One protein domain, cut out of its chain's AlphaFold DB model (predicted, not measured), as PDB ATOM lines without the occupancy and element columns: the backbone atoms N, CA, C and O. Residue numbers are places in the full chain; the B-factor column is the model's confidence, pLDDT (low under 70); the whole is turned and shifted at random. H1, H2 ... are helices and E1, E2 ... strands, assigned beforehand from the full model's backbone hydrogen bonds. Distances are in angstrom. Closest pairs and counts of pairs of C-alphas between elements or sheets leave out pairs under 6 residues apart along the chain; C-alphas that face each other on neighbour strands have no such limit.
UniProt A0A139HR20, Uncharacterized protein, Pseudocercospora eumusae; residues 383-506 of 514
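Overview. This is residues 383 to 506 of the 514 residues of an uncharacterized protein of Pseudocercospora eumusae (UniProt A0A139HR20). Two strand hairpins, E1 with E2 and E3 with E4, join side by side in a small, strongly twisted sheet; short helices H4 and H5 gather near E3, and the longest helix, H2, meets short H1 at a corner and only grazes the sheet. H3 lies out at one end, and residues 498 to 503 stick out at the other. The printed part has 124 residues, under half in its five named helices and four named strands, ordered E1 E2 H1 H2 H3 H4 H5 E3 E4. The mixed sheet runs E2 E1 E4 E3; the class is mixed, helices and strands, and the whole is compact, radius of gyration of the C-alphas 14.4 A, spans 40 by 30 by 27 A.

Arrangement. E1, residues 383 to 388, is staggered: 383 to 384 pair with E4, residues 487 to 490, parallel (N 489 and O 383, 2.9 A), and 385 to 388 with E2, residues 394 to 396, antiparallel (N 386 and O 395, 2.8 A). E3, residues 479 to 482, is antiparallel to E4 (N 481 and O 488, 2.9 A). H4, residues 446 to 451, is on the sheet, height 5.5 A, over none of its strands; the closest C-alphas of H4 and E3, Val 446 and Phe 480, are 5.4 A apart. H5, residues 470 to 475, only grazes the sheet and only just touches H4, with 3 pairs of C-alphas within 8 A, the closest Thr 448 and Cys 472, 7.0 A. H1, residues 400 to 406, and H2, residues 408 to 422, touch only at the corner, and only just, with 3 pairs of C-alphas within 8 A, the closest Lys 404 and Trp 411, 5.3 A. H3, residues 429 to 435, is not on the sheet. Every O i to N i+4 pair is within hydrogen-bond range in H2, H3, H4 and H5; in H1, 2 of 3.

Along the chain. E1 begins at C-alpha 383 (17.163, 28.536, 5.972) and spans 13.1 A. H2 spans 19.9 A. E4 ends at C-alpha 490 (12.783, 21.610, 9.543).

Size, cuts and confidence. The C-alphas farthest apart, Lys 435 and Lys 502, are 41.3 A apart. The printed part has no cut; the H4 to H5 link is long. Mean pLDDT of the printed part is 72.1, with 40 residues under 70, among them 420 to 442.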
ATOM      1  N   GLN A 383      18.522  28.176   6.383       84.56
ATOM      2  CA  GLN A 383      17.163  28.536   5.972       84.56
ATOM      3  C   GLN A 383      16.131  27.871   6.890       84.56
ATOM      4  O   GLN A 383      16.300  26.724   7.316       84.56
ATOM      5  N   ALA A 384      15.043  28.575   7.197       84.62
ATOM      6  CA  ALA A 384      13.921  28.033   7.961       84.62
ATOM      7  C   ALA A 384      12.776  27.670   7.007       84.62
ATOM      8  O   ALA A 384      12.158  28.560   6.432       84.62
ATOM      9  N   VAL A 385      12.497  26.371   6.851       82.75
ATOM     10  CA  VAL A 385      11.556  25.834   5.851       82.75
ATOM     11  C   VAL A 385      10.098  25.932   6.315       82.75
ATOM     12  O   VAL A 385       9.670  25.173   7.186       82.75
ATOM     13  N   THR A 386       9.316  26.835   5.722       74.69
ATOM     14  CA  THR A 386       7.899  27.060   6.058       74.69
ATOM     15  C   THR A 386       6.987  25.976   5.517       74.69
ATOM     16  O   THR A 386       6.165  25.440   6.271       74.69
ATOM     17  N   CYS A 387       7.141  25.608   4.246       70.94
ATOM     18  CA  CYS A 387       6.384  24.514   3.656       70.94
ATOM     19  C   CYS A 387       7.161  23.775   2.559       70.94
ATOM     20  O   CYS A 387       8.129  24.273   1.988       70.94
ATOM     21  N   HIS A 388       6.698  22.562   2.260       74.44
ATOM     22  CA  HIS A 388       7.081  21.826   1.062       74.44
ATOM     23  C   HIS A 388       5.889  21.820   0.111       74.44
ATOM     24  O   HIS A 388       4.832  21.278   0.450       74.44
ATOM     25  N   LEU A 389       6.068  22.413  -1.063       71.19
ATOM     26  CA  LEU A 389       5.058  22.477  -2.111       71.19
ATOM     27  C   LEU A 389       4.908  21.111  -2.800       71.19
ATOM     28  O   LEU A 389       5.791  20.250  -2.746       71.19
ATOM     29  N   ALA A 390       3.762  20.900  -3.451       65.44
ATOM     30  CA  ALA A 390       3.433  19.626  -4.095       65.44
ATOM     31  C   ALA A 390       4.413  19.252  -5.225       65.44
ATOM     32  O   ALA A 390       4.660  18.067  -5.451       65.44
ATOM     33  N   ASP A 391       4.993  20.259  -5.879       67.81
ATOM     34  CA  ASP A 391       5.916  20.112  -7.007       67.81
ATOM     35  C   ASP A 391       7.365  19.802  -6.572       67.81
ATOM     36  O   ASP A 391       8.218  19.501  -7.404       67.81
ATOM     37  N   GLY A 392       7.638  19.797  -5.260       63.19
ATOM     38  CA  GLY A 392       8.957  19.533  -4.672       63.19
ATOM     39  C   GLY A 392       9.707  20.788  -4.224       63.19
ATOM     40  O   GLY A 392      10.645  20.664  -3.435       63.19
ATOM     41  N   ASP A 393       9.253  21.962  -4.664       72.81
ATOM     42  CA  ASP A 393       9.751  23.263  -4.224       72.81
ATOM     43  C   ASP A 393       9.518  23.496  -2.723       72.81
ATOM     44  O   ASP A 393       8.702  22.839  -2.062       72.81
ATOM     45  N   ILE A 394      10.277  24.437  -2.172       76.81
ATOM     46  CA  ILE A 394      10.343  24.706  -0.739       76.81
ATOM     47  C   ILE A 394      10.123  26.196  -0.527       76.81
ATOM     48  O   ILE A 394      10.855  27.013  -1.079       76.81
ATOM     49  N   GLU A 395       9.141  26.538   0.299       77.12
ATOM     50  CA  GLU A 395       9.052  27.883   0.854       77.12
ATOM     51  C   GLU A 395       9.906  27.934   2.124       77.12
ATOM     52  O   GLU A 395       9.869  27.028   2.966       77.12
ATOM     53  N   ALA A 396      10.699  28.990   2.253       80.69
ATOM     54  CA  ALA A 396      11.549  29.248   3.401       80.69
ATOM     55  C   ALA A 396      11.656  30.759   3.642       80.69
ATOM     56  O   ALA A 396      11.319  31.558   2.771       80.69
ATOM     57  N   PHE A 397      12.126  31.148   4.826       72.44
ATOM     58  CA  PHE A 397      12.448  32.545   5.120       72.44
ATOM     59  C   PHE A 397      13.678  33.023   4.336       72.44
ATOM     60  O   PHE A 397      14.690  32.322   4.296       72.44
ATOM     61  N   ASP A 398      13.614  34.248   3.801       66.88
ATOM     62  CA  ASP A 398      14.717  34.907   3.081       66.88
ATOM     63  C   ASP A 398      15.945  35.154   3.979       66.88
ATOM     64  O   ASP A 398      17.071  35.266   3.495       66.88
ATOM     65  N   SER A 399      15.735  35.289   5.294       73.38
ATOM     66  CA  SER A 399      16.797  35.435   6.293       73.38
ATOM     67  C   SER A 399      16.419  34.772   7.614       73.38
ATOM     68  O   SER A 399      15.305  34.929   8.118       73.38
ATOM     69  N   GLN A 400      17.399  34.130   8.257       73.88
ATOM     70  CA  GLN A 400      17.300  33.659   9.644       73.88
ATOM     71  C   GLN A 400      16.932  34.775  10.644       73.88
ATOM     72  O   GLN A 400      16.464  34.490  11.740       73.88
ATOM     73  N   GLU A 401      17.115  36.048  10.291       74.50
ATOM     74  CA  GLU A 401      16.764  37.189  11.146       74.50
ATOM     75  C   GLU A 401      15.243  37.394  11.245       74.50
ATOM     76  O   GLU A 401      14.754  37.766  12.309       74.50
ATOM     77  N   GLN A 402      14.481  37.063  10.193       70.06
ATOM     78  CA  GLN A 402      13.010  37.125  10.204       70.06
ATOM     79  C   GLN A 402      12.427  36.174  11.269       70.06
ATOM     80  O   GLN A 402      11.480  36.515  11.976       70.06
ATOM     81  N   LEU A 403      13.067  35.016  11.468       71.94
ATOM     82  CA  LEU A 403      12.691  34.026  12.480       71.94
ATOM     83  C   LEU A 403      12.765  34.561  13.917       71.94
ATOM     84  O   LEU A 403      11.989  34.148  14.782       71.94
ATOM     85  N   LYS A 404      13.715  35.461  14.173       73.94
ATOM     86  CA  LYS A 404      13.884  36.105  15.473       73.94
ATOM     87  C   LYS A 404      12.731  37.066  15.748       73.94
ATOM     88  O   LYS A 404      12.099  36.956  16.794       73.94
ATOM     89  N   ASP A 405      12.432  37.940  14.791       71.12
ATOM     90  CA  ASP A 405      11.381  38.954  14.923       71.12
ATOM     91  C   ASP A 405       9.970  38.331  15.037       71.12
ATOM     92  O   ASP A 405       9.090  38.912  15.674       71.12
ATOM     93  N   GLU A 406       9.753  37.133  14.480       69.44
ATOM     94  CA  GLU A 406       8.475  36.408  14.578       69.44
ATOM     95  C   GLU A 406       8.346  35.481  15.801       69.44
ATOM     96  O   GLU A 406       7.233  35.251  16.292       69.44
ATOM     97  N   CYS A 407       9.445  34.904  16.304       71.38
ATOM     98  CA  CYS A 407       9.382  33.955  17.416       71.38
ATOM     99  C   CYS A 407      10.662  33.901  18.272       71.38
ATOM    100  O   CYS A 407      11.390  32.906  18.259       71.38
ATOM    101  N   ASP A 408      10.862  34.917  19.119       73.50
ATOM    102  CA  ASP A 408      11.949  34.986  20.114       73.50
ATOM    103  C   ASP A 408      12.162  33.673  20.905       73.50
ATOM    104  O   ASP A 408      13.292  33.226  21.074       73.50
ATOM    105  N   GLU A 409      11.101  32.993  21.363       70.88
ATOM    106  CA  GLU A 409      11.229  31.740  22.136       70.88
ATOM    107  C   GLU A 409      11.776  30.553  21.322       70.88
ATOM    108  O   GLU A 409      12.459  29.673  21.862       70.88
ATOM    109  N   LEU A 410      11.456  30.500  20.027       71.94
ATOM    110  CA  LEU A 410      12.018  29.529  19.089       71.94
ATOM    111  C   LEU A 410      13.460  29.919  18.763       71.94
ATOM    112  O   LEU A 410      14.339  29.054  18.809       71.94
ATOM    113  N   TRP A 411      13.709  31.210  18.536       80.25
ATOM    114  CA  TRP A 411      15.044  31.755  18.329       80.25
ATOM    115  C   TRP A 411      15.975  31.458  19.509       80.25
ATOM    116  O   TRP A 411      17.067  30.956  19.289       80.25
ATOM    117  N   GLU A 412      15.553  31.619  20.764       79.00
ATOM    118  CA  GLU A 412      16.363  31.241  21.932       79.00
ATOM    119  C   GLU A 412      16.694  29.742  21.988       79.00
ATOM    120  O   GLU A 412      17.761  29.352  22.470       79.00
ATOM    121  N   ARG A 413      15.775  28.866  21.556       75.88
ATOM    122  CA  ARG A 413      16.024  27.412  21.514       75.88
ATOM    123  C   ARG A 413      16.984  27.049  20.388       75.88
ATOM    124  O   ARG A 413      17.825  26.175  20.583       75.88
ATOM    125  N   ILE A 414      16.867  27.728  19.252       77.31
ATOM    126  CA  ILE A 414      17.809  27.647  18.137       77.31
ATOM    127  C   ILE A 414      19.175  28.151  18.577       77.31
ATOM    128  O   ILE A 414      20.130  27.400  18.447       77.31
ATOM    129  N   GLN A 415      19.257  29.331  19.190       77.50
ATOM    130  CA  GLN A 415      20.485  29.922  19.707       77.50
ATOM    131  C   GLN A 415      21.141  29.005  20.744       77.50
ATOM    132  O   GLN A 415      22.325  28.738  20.653       77.50
ATOM    133  N   ARG A 416      20.382  28.383  21.655       76.38
ATOM    134  CA  ARG A 416      20.947  27.382  22.583       76.38
ATOM    135  C   ARG A 416      21.458  26.114  21.899       76.38
ATOM    136  O   ARG A 416      22.386  25.493  22.410       76.38
ATOM    137  N   CYS A 417      20.870  25.701  20.776       70.50
ATOM    138  CA  CYS A 417      21.456  24.650  19.946       70.50
ATOM    139  C   CYS A 417      22.695  25.159  19.200       70.50
ATOM    140  O   CYS A 417      23.694  24.459  19.215       70.50
ATOM    141  N   TYR A 418      22.656  26.368  18.639       70.25
ATOM    142  CA  TYR A 418      23.746  27.055  17.946       70.25
ATOM    143  C   TYR A 418      24.971  27.259  18.849       70.25
ATOM    144  O   TYR A 418      26.083  26.969  18.435       70.25
ATOM    145  N   ASP A 419      24.796  27.690  20.096       70.81
ATOM    146  CA  ASP A 419      25.891  27.950  21.036       70.81
ATOM    147  C   ASP A 419      26.534  26.630  21.493       70.81
ATOM    148  O   ASP A 419      27.754  26.475  21.457       70.81
ATOM    149  N   ALA A 420      25.703  25.635  21.842       66.50
ATOM    150  CA  ALA A 420      26.146  24.272  22.155       66.50
ATOM    151  C   ALA A 420      26.745  23.548  20.937       66.50
ATOM    152  O   ALA A 420      27.437  22.537  21.081       66.50
ATOM    153  N   TRP A 421      26.446  24.042  19.738       69.25
ATOM    154  CA  TRP A 421      27.176  23.708  18.541       69.25
ATOM    155  C   TRP A 421      28.506  24.464  18.542       69.25
ATOM    156  O   TRP A 421      29.505  23.787  18.684       69.25
ATOM    157  N   GLU A 422      28.588  25.795  18.428       63.72
ATOM    158  CA  GLU A 422      29.863  26.534  18.272       63.72
ATOM    159  C   GLU A 422      30.940  26.144  19.303       63.72
ATOM    160  O   GLU A 422      32.106  25.968  18.940       63.72
ATOM    161  N   GLU A 423      30.554  25.899  20.561       64.19
ATOM    162  CA  GLU A 423      31.435  25.386  21.626       64.19
ATOM    163  C   GLU A 423      32.133  24.056  21.253       64.19
ATOM    164  O   GLU A 423      33.270  23.795  21.650       64.19
ATOM    165  N   ALA A 424      31.482  23.228  20.439       58.97
ATOM    166  CA  ALA A 424      31.986  21.977  19.883       58.97
ATOM    167  C   ALA A 424      32.631  22.109  18.480       58.97
ATOM    168  O   ALA A 424      32.950  21.068  17.892       58.97
ATOM    169  N   LYS A 425      32.789  23.316  17.893       56.12
ATOM    170  CA  LYS A 425      33.185  23.453  16.468       56.12
ATOM    171  C   LYS A 425      34.674  23.461  16.203       56.12
ATOM    172  O   LYS A 425      35.162  22.530  15.571       56.12
ATOM    173  N   GLY A 426      35.337  24.568  16.544       52.59
ATOM    174  CA  GLY A 426      36.678  24.906  16.053       52.59
ATOM    175  C   GLY A 426      36.907  24.510  14.584       52.59
ATOM    176  O   GLY A 426      37.639  23.561  14.326       52.59
ATOM    177  N   GLU A 427      36.256  25.197  13.635       46.91
ATOM    178  CA  GLU A 427      36.407  25.010  12.172       46.91
ATOM    179  C   GLU A 427      35.902  23.668  11.565       46.91
ATOM    180  O   GLU A 427      35.870  23.531  10.344       46.91
ATOM    181  N   ALA A 428      35.477  22.666  12.351       51.31
ATOM    182  CA  ALA A 428      35.478  21.275  11.866       51.31
ATOM    183  C   ALA A 428      34.245  20.728  11.095       51.31
ATOM    184  O   ALA A 428      34.422  19.782  10.328       51.31
ATOM    185  N   TRP A 429      32.998  21.194  11.291       54.94
ATOM    186  CA  TRP A 429      31.855  20.357  10.839       54.94
ATOM    187  C   TRP A 429      31.472  20.425   9.365       54.94
ATOM    188  O   TRP A 429      30.914  19.437   8.896       54.94
ATOM    189  N   GLU A 430      31.734  21.514   8.628       51.03
ATOM    190  CA  GLU A 430      31.544  21.467   7.163       51.03
ATOM    191  C   GLU A 430      32.360  20.292   6.615       51.03
ATOM    192  O   GLU A 430      31.817  19.393   5.983       51.03
ATOM    193  N   PHE A 431      33.610  20.169   7.064       48.78
ATOM    194  CA  PHE A 431      34.478  19.041   6.754       48.78
ATOM    195  C   PHE A 431      33.971  17.679   7.275       48.78
ATOM    196  O   PHE A 431      34.245  16.670   6.632       48.78
ATOM    197  N   GLU A 432      33.222  17.576   8.382       54.75
ATOM    198  CA  GLU A 432      32.618  16.288   8.788       54.75
ATOM    199  C   GLU A 432      31.421  15.872   7.916       54.75
ATOM    200  O   GLU A 432      31.248  14.675   7.665       54.75
ATOM    201  N   PHE A 433      30.614  16.823   7.435       54.94
ATOM    202  CA  PHE A 433      29.459  16.539   6.573       54.94
ATOM    203  C   PHE A 433      29.814  16.463   5.076       54.94
ATOM    204  O   PHE A 433      29.144  15.737   4.348       54.94
ATOM    205  N   GLU A 434      30.884  17.132   4.638       49.91
ATOM    206  CA  GLU A 434      31.363  17.199   3.246       49.91
ATOM    207  C   GLU A 434      32.412  16.113   2.919       49.91
ATOM    208  O   GLU A 434      32.399  15.514   1.843       49.91
ATOM    209  N   LYS A 435      33.326  15.799   3.854       46.38
ATOM    210  CA  LYS A 435      34.348  14.749   3.650       46.38
ATOM    211  C   LYS A 435      33.780  13.346   3.805       46.38
ATOM    212  O   LYS A 435      34.274  12.395   3.190       46.38
ATOM    213  N   ALA A 436      32.751  13.194   4.634       46.88
ATOM    214  CA  ALA A 436      31.837  12.095   4.422       46.88
ATOM    215  C   ALA A 436      31.227  12.324   3.038       46.88
ATOM    216  O   ALA A 436      30.466  13.264   2.857       46.88
ATOM    217  N   GLN A 437      31.551  11.456   2.072       44.84
ATOM    218  CA  GLN A 437      30.767  11.318   0.846       44.84
ATOM    219  C   GLN A 437      29.377  10.828   1.251       44.84
ATOM    220  O   GLN A 437      29.057   9.640   1.156       44.84
ATOM    221  N   TYR A 438      28.575  11.747   1.779       48.62
ATOM    222  CA  TYR A 438      27.223  11.522   2.225       48.62
ATOM    223  C   TYR A 438      26.377  11.364   0.957       48.62
ATOM    224  O   TYR A 438      25.636  12.242   0.533       48.62
ATOM    225  N   ARG A 439      26.449  10.153   0.399       48.97
ATOM    226  CA  ARG A 439      25.296   9.453  -0.151       48.97
ATOM    227  C   ARG A 439      24.605   8.700   0.990       48.97
ATOM    228  O   ARG A 439      24.701   7.468   1.027       48.97
ATOM    229  N   PRO A 440      23.934   9.349   1.958       50.12
ATOM    230  CA  PRO A 440      22.886   8.607   2.605       50.12
ATOM    231  C   PRO A 440      21.744   8.505   1.584       50.12
ATOM    232  O   PRO A 440      21.538   9.387   0.752       50.12
ATOM    233  N   THR A 441      20.938   7.463   1.667       57.09
ATOM    234  CA  THR A 441      19.635   7.477   0.993       57.09
ATOM    235  C   THR A 441      18.673   8.505   1.610       57.09
ATOM    236  O   THR A 441      17.609   8.729   1.049       57.09
ATOM    237  N   LEU A 442      19.026   9.106   2.760       65.00
ATOM    238  CA  LEU A 442      18.190   9.974   3.601       65.00
ATOM    239  C   LEU A 442      19.069  11.040   4.303       65.00
ATOM    240  O   LEU A 442      20.020  10.646   4.984       65.00
ATOM    241  N   PRO A 443      18.797  12.353   4.212       74.25
ATOM    242  CA  PRO A 443      19.698  13.388   4.740       74.25
ATOM    243  C   PRO A 443      19.943  13.278   6.266       74.25
ATOM    244  O   PRO A 443      19.149  12.665   6.991       74.25
ATOM    245  N   PRO A 444      21.066  13.807   6.796       77.19
ATOM    246  CA  PRO A 444      21.418  13.698   8.212       77.19
ATOM    247  C   PRO A 444      20.704  14.746   9.081       77.19
ATOM    248  O   PRO A 444      20.608  15.911   8.714       77.19
ATOM    249  N   CYS A 445      20.271  14.365  10.286       82.38
ATOM    250  CA  CYS A 445      19.834  15.302  11.323       82.38
ATOM    251  C   CYS A 445      21.042  15.758  12.153       82.38
ATOM    252  O   CYS A 445      21.599  14.988  12.946       82.38
ATOM    253  N   VAL A 446      21.418  17.022  11.981       79.50
ATOM    254  CA  VAL A 446      22.588  17.663  12.596       79.50
ATOM    255  C   VAL A 446      22.394  17.790  14.110       79.50
ATOM    256  O   VAL A 446      23.261  17.372  14.879       79.50
ATOM    257  N   THR A 447      21.209  18.218  14.564       78.44
ATOM    258  CA  THR A 447      20.875  18.321  15.999       78.44
ATOM    259  C   THR A 447      21.040  16.991  16.726       78.44
ATOM    260  O   THR A 447      21.629  16.933  17.809       78.44
ATOM    261  N   THR A 448      20.538  15.902  16.133       75.50
ATOM    262  CA  THR A 448      20.666  14.561  16.715       75.50
ATOM    263  C   THR A 448      22.124  14.113  16.705       75.50
ATOM    264  O   THR A 448      22.609  13.655  17.734       75.50
ATOM    265  N   LYS A 449      22.839  14.278  15.585       72.75
ATOM    266  CA  LYS A 449      24.262  13.922  15.460       72.75
ATOM    267  C   LYS A 449      25.136  14.564  16.540       72.75
ATOM    268  O   LYS A 449      25.935  13.857  17.147       72.75
ATOM    269  N   LEU A 450      24.952  15.859  16.798       66.75
ATOM    270  CA  LEU A 450      25.783  16.621  17.737       66.75
ATOM    271  C   LEU A 450      25.380  16.400  19.204       66.75
ATOM    272  O   LEU A 450      26.238  16.248  20.068       66.75
ATOM    273  N   THR A 451      24.079  16.311  19.508       64.88
ATOM    274  CA  THR A 451      23.619  16.149  20.904       64.88
ATOM    275  C   THR A 451      23.598  14.697  21.401       64.88
ATOM    276  O   THR A 451      23.532  14.461  22.608       64.88
ATOM    277  N   SER A 452      23.657  13.702  20.509       59.34
ATOM    278  CA  SER A 452      23.426  12.293  20.849       59.34
ATOM    279  C   SER A 452      24.674  11.419  20.715       59.34
ATOM    280  O   SER A 452      24.885  10.778  19.687       59.34
ATOM    281  N   LYS A 453      25.420  11.256  21.816       55.38
ATOM    282  CA  LYS A 453      26.656  10.444  21.883       55.38
ATOM    283  C   LYS A 453      26.515   8.966  21.451       55.38
ATOM    284  O   LYS A 453      27.524   8.335  21.167       55.38
ATOM    285  N   THR A 454      25.302   8.400  21.408       48.94
ATOM    286  CA  THR A 454      25.054   6.958  21.151       48.94
ATOM    287  C   THR A 454      23.747   6.647  20.391       48.94
ATOM    288  O   THR A 454      23.256   5.520  20.422       48.94
ATOM    289  N   GLY A 455      23.132   7.626  19.715       52.06
ATOM    290  CA  GLY A 455      21.763   7.476  19.183       52.06
ATOM    291  C   GLY A 455      21.688   7.176  17.686       52.06
ATOM    292  O   GLY A 455      22.189   7.953  16.876       52.06
ATOM    293  N   ARG A 456      20.979   6.106  17.303       60.66
ATOM    294  CA  ARG A 456      20.587   5.875  15.904       60.66
ATOM    295  C   ARG A 456      19.457   6.848  15.539       60.66
ATOM    296  O   ARG A 456      18.388   6.800  16.135       60.66
ATOM    297  N   MET A 457      19.711   7.725  14.571       72.06
ATOM    298  CA  MET A 457      18.719   8.653  14.016       72.06
ATOM    299  C   MET A 457      17.544   7.891  13.385       72.06
ATOM    300  O   MET A 457      17.757   6.894  12.694       72.06
ATOM    301  N   SER A 458      16.318   8.376  13.594       80.12
ATOM    302  CA  SER A 458      15.096   7.794  13.034       80.12
ATOM    303  C   SER A 458      14.197   8.875  12.424       80.12
ATOM    304  O   SER A 458      13.639   9.731  13.111       80.12
ATOM    305  N   TRP A 459      14.042   8.826  11.103       84.81
ATOM    306  CA  TRP A 459      13.064   9.641  10.390       84.81
ATOM    307  C   TRP A 459      11.680   8.959  10.358       84.81
ATOM    308  O   TRP A 459      11.497   7.810  10.797       84.81
ATOM    309  N   TYR A 460      10.687   9.680   9.840       84.19
ATOM    310  CA  TYR A 460       9.428   9.101   9.377       84.19
ATOM    311  C   TYR A 460       9.587   8.661   7.911       84.19
ATOM    312  O   TYR A 460      10.149   9.441   7.142       84.19
ATOM    313  N   PRO A 461       9.119   7.458   7.519       80.56
ATOM    314  CA  PRO A 461       9.235   6.982   6.140       80.56
ATOM    315  C   PRO A 461       8.612   7.956   5.130       80.56
ATOM    316  O   PRO A 461       7.458   8.350   5.297       80.56
ATOM    317  N   GLY A 462       9.362   8.334   4.094       78.38
ATOM    318  CA  GLY A 462       8.920   9.255   3.033       78.38
ATOM    319  C   GLY A 462       8.909  10.745   3.416       78.38
ATOM    320  O   GLY A 462       8.466  11.578   2.625       78.38
ATOM    321  N   CYS A 463       9.367  11.088   4.621       81.38
ATOM    322  CA  CYS A 463       9.411  12.450   5.174       81.38
ATOM    323  C   CYS A 463      10.847  12.917   5.481       81.38
ATOM    324  O   CYS A 463      11.052  13.902   6.195       81.38
ATOM    325  N   GLU A 464      11.851  12.175   5.023       84.38
ATOM    326  CA  GLU A 464      13.249  12.358   5.396       84.38
ATOM    327  C   GLU A 464      13.800  13.683   4.865       84.38
ATOM    328  O   GLU A 464      13.750  13.950   3.669       84.38
ATOM    329  N   GLY A 465      14.300  14.537   5.763       77.38
ATOM    330  CA  GLY A 465      14.738  15.891   5.409       77.38
ATOM    331  C   GLY A 465      13.617  16.884   5.093       77.38
ATOM    332  O   GLY A 465      13.930  18.033   4.816       77.38
ATOM    333  N   LYS A 466      12.341  16.474   5.154       83.38
ATOM    334  CA  LYS A 466      11.180  17.366   4.974       83.38
ATOM    335  C   LYS A 466      10.583  17.846   6.297       83.38
ATOM    336  O   LYS A 466      10.094  18.957   6.426       83.38
ATOM    337  N   PHE A 467      10.617  16.988   7.310       86.94
ATOM    338  CA  PHE A 467      10.061  17.294   8.624       86.94
ATOM    339  C   PHE A 467      10.978  16.800   9.729       86.94
ATOM    340  O   PHE A 467      11.743  15.856   9.528       86.94
ATOM    341  N   ALA A 468      10.872  17.406  10.909       88.94
ATOM    342  CA  ALA A 468      11.676  17.060  12.071       88.94
ATOM    343  C   ALA A 468      11.715  15.543  12.349       88.94
ATOM    344  O   ALA A 468      10.690  14.858  12.371       88.94
ATOM    345  N   CYS A 469      12.915  15.004  12.592       87.62
ATOM    346  CA  CYS A 469      13.071  13.586  12.910       87.62
ATOM    347  C   CYS A 469      12.423  13.244  14.263       87.62
ATOM    348  O   CYS A 469      12.409  14.077  15.173       87.62
ATOM    349  N   LYS A 470      11.954  11.996  14.425       87.94
ATOM    350  CA  LYS A 470      11.223  11.513  15.618       87.94
ATOM    351  C   LYS A 470      11.884  11.934  16.925       87.94
ATOM    352  O   LYS A 470      11.232  12.469  17.812       87.94
ATOM    353  N   LYS A 471      13.205  11.770  17.000       85.19
ATOM    354  CA  LYS A 471      13.992  12.099  18.186       85.19
ATOM    355  C   LYS A 471      13.973  13.596  18.537       85.19
ATOM    356  O   LYS A 471      13.886  13.939  19.710       85.19
ATOM    357  N   CYS A 472      14.027  14.489  17.550       86.31
ATOM    358  CA  CYS A 472      13.921  15.929  17.801       86.31
ATOM    359  C   CYS A 472      12.506  16.329  18.245       86.31
ATOM    360  O   CYS A 472      12.378  17.191  19.115       86.31
ATOM    361  N   VAL A 473      11.467  15.664  17.723       86.38
ATOM    362  CA  VAL A 473      10.074  15.837  18.177       86.38
ATOM    363  C   VAL A 473       9.903  15.375  19.630       86.38
ATOM    364  O   VAL A 473       9.380  16.125  20.454       86.38
ATOM    365  N   GLU A 474      10.386  14.173  19.962       83.88
ATOM    366  CA  GLU A 474      10.349  13.595  21.314       83.88
ATOM    367  C   GLU A 474      11.090  14.466  22.343       83.88
ATOM    368  O   GLU A 474      10.582  14.698  23.440       83.88
ATOM    369  N   GLU A 475      12.270  14.982  21.984       81.94
ATOM    370  CA  GLU A 475      13.092  15.836  22.854       81.94
ATOM    371  C   GLU A 475      12.683  17.325  22.837       81.94
ATOM    372  O   GLU A 475      13.229  18.109  23.614       81.94
ATOM    373  N   GLY A 476      11.742  17.738  21.976       79.00
ATOM    374  CA  GLY A 476      11.290  19.132  21.851       79.00
ATOM    375  C   GLY A 476      12.371  20.106  21.356       79.00
ATOM    376  O   GLY A 476      12.404  21.260  21.794       79.00
ATOM    377  N   LYS A 477      13.272  19.641  20.478       81.94
ATOM    378  CA  LYS A 477      14.456  20.374  19.988       81.94
ATOM    379  C   LYS A 477      14.336  20.776  18.511       81.94
ATOM    380  O   LYS A 477      13.780  19.999  17.735       81.94
ATOM    381  N   PRO A 478      14.921  21.918  18.091       85.19
ATOM    382  CA  PRO A 478      14.956  22.320  16.682       85.19
ATOM    383  C   PRO A 478      15.690  21.269  15.851       85.19
ATOM    384  O   PRO A 478      16.813  20.876  16.176       85.19
ATOM    385  N   CYS A 479      15.042  20.765  14.801       85.75
ATOM    386  CA  CYS A 479      15.594  19.716  13.955       85.75
ATOM    387  C   CYS A 479      16.261  20.327  12.729       85.75
ATOM    388  O   CYS A 479      15.582  20.720  11.786       85.75
ATOM    389  N   PHE A 480      17.588  20.343  12.722       85.94
ATOM    390  CA  PHE A 480      18.357  20.799  11.575       85.94
ATOM    391  C   PHE A 480      18.816  19.636  10.702       85.94
ATOM    392  O   PHE A 480      19.144  18.556  11.212       85.94
ATOM    393  N   THR A 481      18.894  19.871   9.398       84.19
ATOM    394  CA  THR A 481      19.447  18.942   8.409       84.19
ATOM    395  C   THR A 481      20.417  19.651   7.464       84.19
ATOM    396  O   THR A 481      20.465  20.877   7.436       84.19
ATOM    397  N   TRP A 482      21.213  18.877   6.729       80.25
ATOM    398  CA  TRP A 482      22.119  19.354   5.681       80.25
ATOM    399  C   TRP A 482      21.679  18.718   4.365       80.25
ATOM    400  O   TRP A 482      21.597  17.487   4.294       80.25
ATOM    401  N   ASN A 483      21.373  19.531   3.353       74.44
ATOM    402  CA  ASN A 483      20.907  19.031   2.053       74.44
ATOM    403  C   ASN A 483      22.067  18.665   1.096       74.44
ATOM    404  O   ASN A 483      21.851  17.913   0.148       74.44
ATOM    405  N   GLY A 484      23.286  19.145   1.371       68.62
ATOM    406  CA  GLY A 484      24.458  19.042   0.493       68.62
ATOM    407  C   GLY A 484      25.143  20.389   0.228       68.62
ATOM    408  O   GLY A 484      26.343  20.404  -0.031       68.62
ATOM    409  N   GLU A 485      24.397  21.486   0.346       71.00
ATOM    410  CA  GLU A 485      24.791  22.860  -0.005       71.00
ATOM    411  C   GLU A 485      24.506  23.857   1.134       71.00
ATOM    412  O   GLU A 485      25.306  24.758   1.380       71.00
ATOM    413  N   GLU A 486      23.396  23.676   1.858       75.81
ATOM    414  CA  GLU A 486      22.940  24.541   2.948       75.81
ATOM    415  C   GLU A 486      22.316  23.754   4.116       75.81
ATOM    416  O   GLU A 486      21.873  22.600   3.994       75.81
ATOM    417  N   PHE A 487      22.274  24.395   5.288       81.00
ATOM    418  CA  PHE A 487      21.572  23.874   6.458       81.00
ATOM    419  C   PHE A 487      20.121  24.346   6.474       81.00
ATOM    420  O   PHE A 487      19.836  25.530   6.305       81.00
ATOM    421  N   TRP A 488      19.202  23.428   6.764       85.88
ATOM    422  CA  TRP A 488      17.778  23.727   6.897       85.88
ATOM    423  C   TRP A 488      17.283  23.420   8.305       85.88
ATOM    424  O   TRP A 488      17.547  22.339   8.840       85.88
ATOM    425  N   LEU A 489      16.521  24.344   8.886       87.19
ATOM    426  CA  LEU A 489      15.665  24.086  10.040       87.19
ATOM    427  C   LEU A 489      14.327  23.530   9.540       87.19
ATOM    428  O   LEU A 489      13.646  24.178   8.748       87.19
ATOM    429  N   LEU A 490      13.957  22.339  10.018       87.62
ATOM    430  CA  LEU A 490      12.783  21.610   9.543       87.62
ATOM    431  C   LEU A 490      11.537  21.833  10.419       87.62
ATOM    432  O   LEU A 490      11.646  21.784  11.653       87.62
ATOM    433  N   PRO A 491      10.343  21.952   9.809       87.00
ATOM    434  CA  PRO A 491       9.076  22.068  10.524       87.00
ATOM    435  C   PRO A 491       8.638  20.740  11.162       87.00
ATOM    436  O   PRO A 491       9.072  19.650  10.775       87.00
ATOM    437  N   LEU A 492       7.708  20.803  12.124       86.12
ATOM    438  CA  LEU A 492       6.974  19.609  12.573       86.12
ATOM    439  C   LEU A 492       5.929  19.200  11.535       86.12
ATOM    440  O   LEU A 492       5.258  20.066  10.964       86.12
ATOM    441  N   ARG A 493       5.717  17.888  11.384       85.62
ATOM    442  CA  ARG A 493       4.532  17.338  10.706       85.62
ATOM    443  C   ARG A 493       3.266  17.743  11.454       85.62
ATOM    444  O   ARG A 493       3.318  17.971  12.661       85.62
ATOM    445  N   GLU A 494       2.133  17.791  10.767       82.38
ATOM    446  CA  GLU A 494       0.866  18.189  11.387       82.38
ATOM    447  C   GLU A 494       0.456  17.252  12.536       82.38
ATOM    448  O   GLU A 494       0.008  17.728  13.576       82.38
ATOM    449  N   GLU A 495       0.719  15.944  12.425       84.06
ATOM    450  CA  GLU A 495       0.387  14.967  13.476       84.06
ATOM    451  C   GLU A 495       1.295  15.058  14.714       84.06
ATOM    452  O   GLU A 495       0.946  14.548  15.778       84.06
ATOM    453  N   ASP A 496       2.459  15.703  14.582       84.38
ATOM    454  CA  ASP A 496       3.434  15.908  15.660       84.38
ATOM    455  C   ASP A 496       3.194  17.235  16.421       84.38
ATOM    456  O   ASP A 496       3.863  17.526  17.426       84.38
ATOM    457  N   ARG A 497       2.235  18.053  15.959       83.12
ATOM    458  CA  ARG A 497       1.862  19.335  16.575       83.12
ATOM    459  C   ARG A 497       0.865  19.112  17.718       83.12
ATOM    460  O   ARG A 497      -0.191  18.510  17.557       83.12
ATOM    461  N   LYS A 498       1.189  19.644  18.897       79.69
ATOM    462  CA  LYS A 498       0.350  19.631  20.112       79.69
ATOM    463  C   LYS A 498      -0.713  20.728  20.112       79.69
ATOM    464  O   LYS A 498      -1.680  20.634  20.865       79.69
ATOM    465  N   TYR A 499      -0.521  21.761  19.295       77.19
ATOM    466  CA  TYR A 499      -1.399  22.918  19.191       77.19
ATOM    467  C   TYR A 499      -1.810  23.130  17.727       77.19
ATOM    468  O   TYR A 499      -0.989  22.901  16.835       77.19
ATOM    469  N   PRO A 500      -3.057  23.560  17.461       71.38
ATOM    470  CA  PRO A 500      -3.510  23.849  16.108       71.38
ATOM    471  C   PRO A 500      -2.785  25.076  15.558       71.38
ATOM    472  O   PRO A 500      -2.620  26.075  16.263       71.38
ATOM    473  N   VAL A 501      -2.395  25.007  14.287       70.44
ATOM    474  CA  VAL A 501      -1.748  26.126  13.602       70.44
ATOM    475  C   VAL A 501      -2.732  27.274  13.409       70.44
ATOM    476  O   VAL A 501      -3.881  27.072  13.017       70.44
ATOM    477  N   LYS A 502      -2.257  28.487  13.691       70.75
ATOM    478  CA  LYS A 502      -2.912  29.742  13.327       70.75
ATOM    479  C   LYS A 502      -2.187  30.318  12.117       70.75
ATOM    480  O   LYS A 502      -0.960  30.340  12.117       70.75
ATOM    481  N   GLU A 503      -2.969  30.788  11.155       63.22
ATOM    482  CA  GLU A 503      -2.499  31.450   9.938       63.22
ATOM    483  C   GLU A 503      -1.611  32.657  10.291       63.22
ATOM    484  O   GLU A 503      -2.019  33.513  11.087       63.22
ATOM    485  N   GLY A 504      -0.387  32.693   9.758       60.09
ATOM    486  CA  GLY A 504       0.626  33.715  10.056       60.09
ATOM    487  C   GLY A 504       1.381  33.524  11.380       60.09
ATOM    488  O   GLY A 504       1.987  34.470  11.875       60.09
ATOM    489  N   LEU A 505       1.304  32.340  12.002       60.59
ATOM    490  CA  LEU A 505       2.070  31.950  13.200       60.59
ATOM    491  C   LEU A 505       2.602  30.503  13.106       60.59
ATOM    492  O   LEU A 505       2.958  29.902  14.125       60.59
ATOM    493  N   GLU A 506       2.656  29.935  11.899       67.44
ATOM    494  CA  GLU A 506       3.036  28.555  11.557       67.44
ATOM    495  C   GLU A 506       4.314  28.115  12.277       67.44
ATOM    496  O   GLU A 506       4.407  26.992  12.781       67.44
TER     497      GLU A 506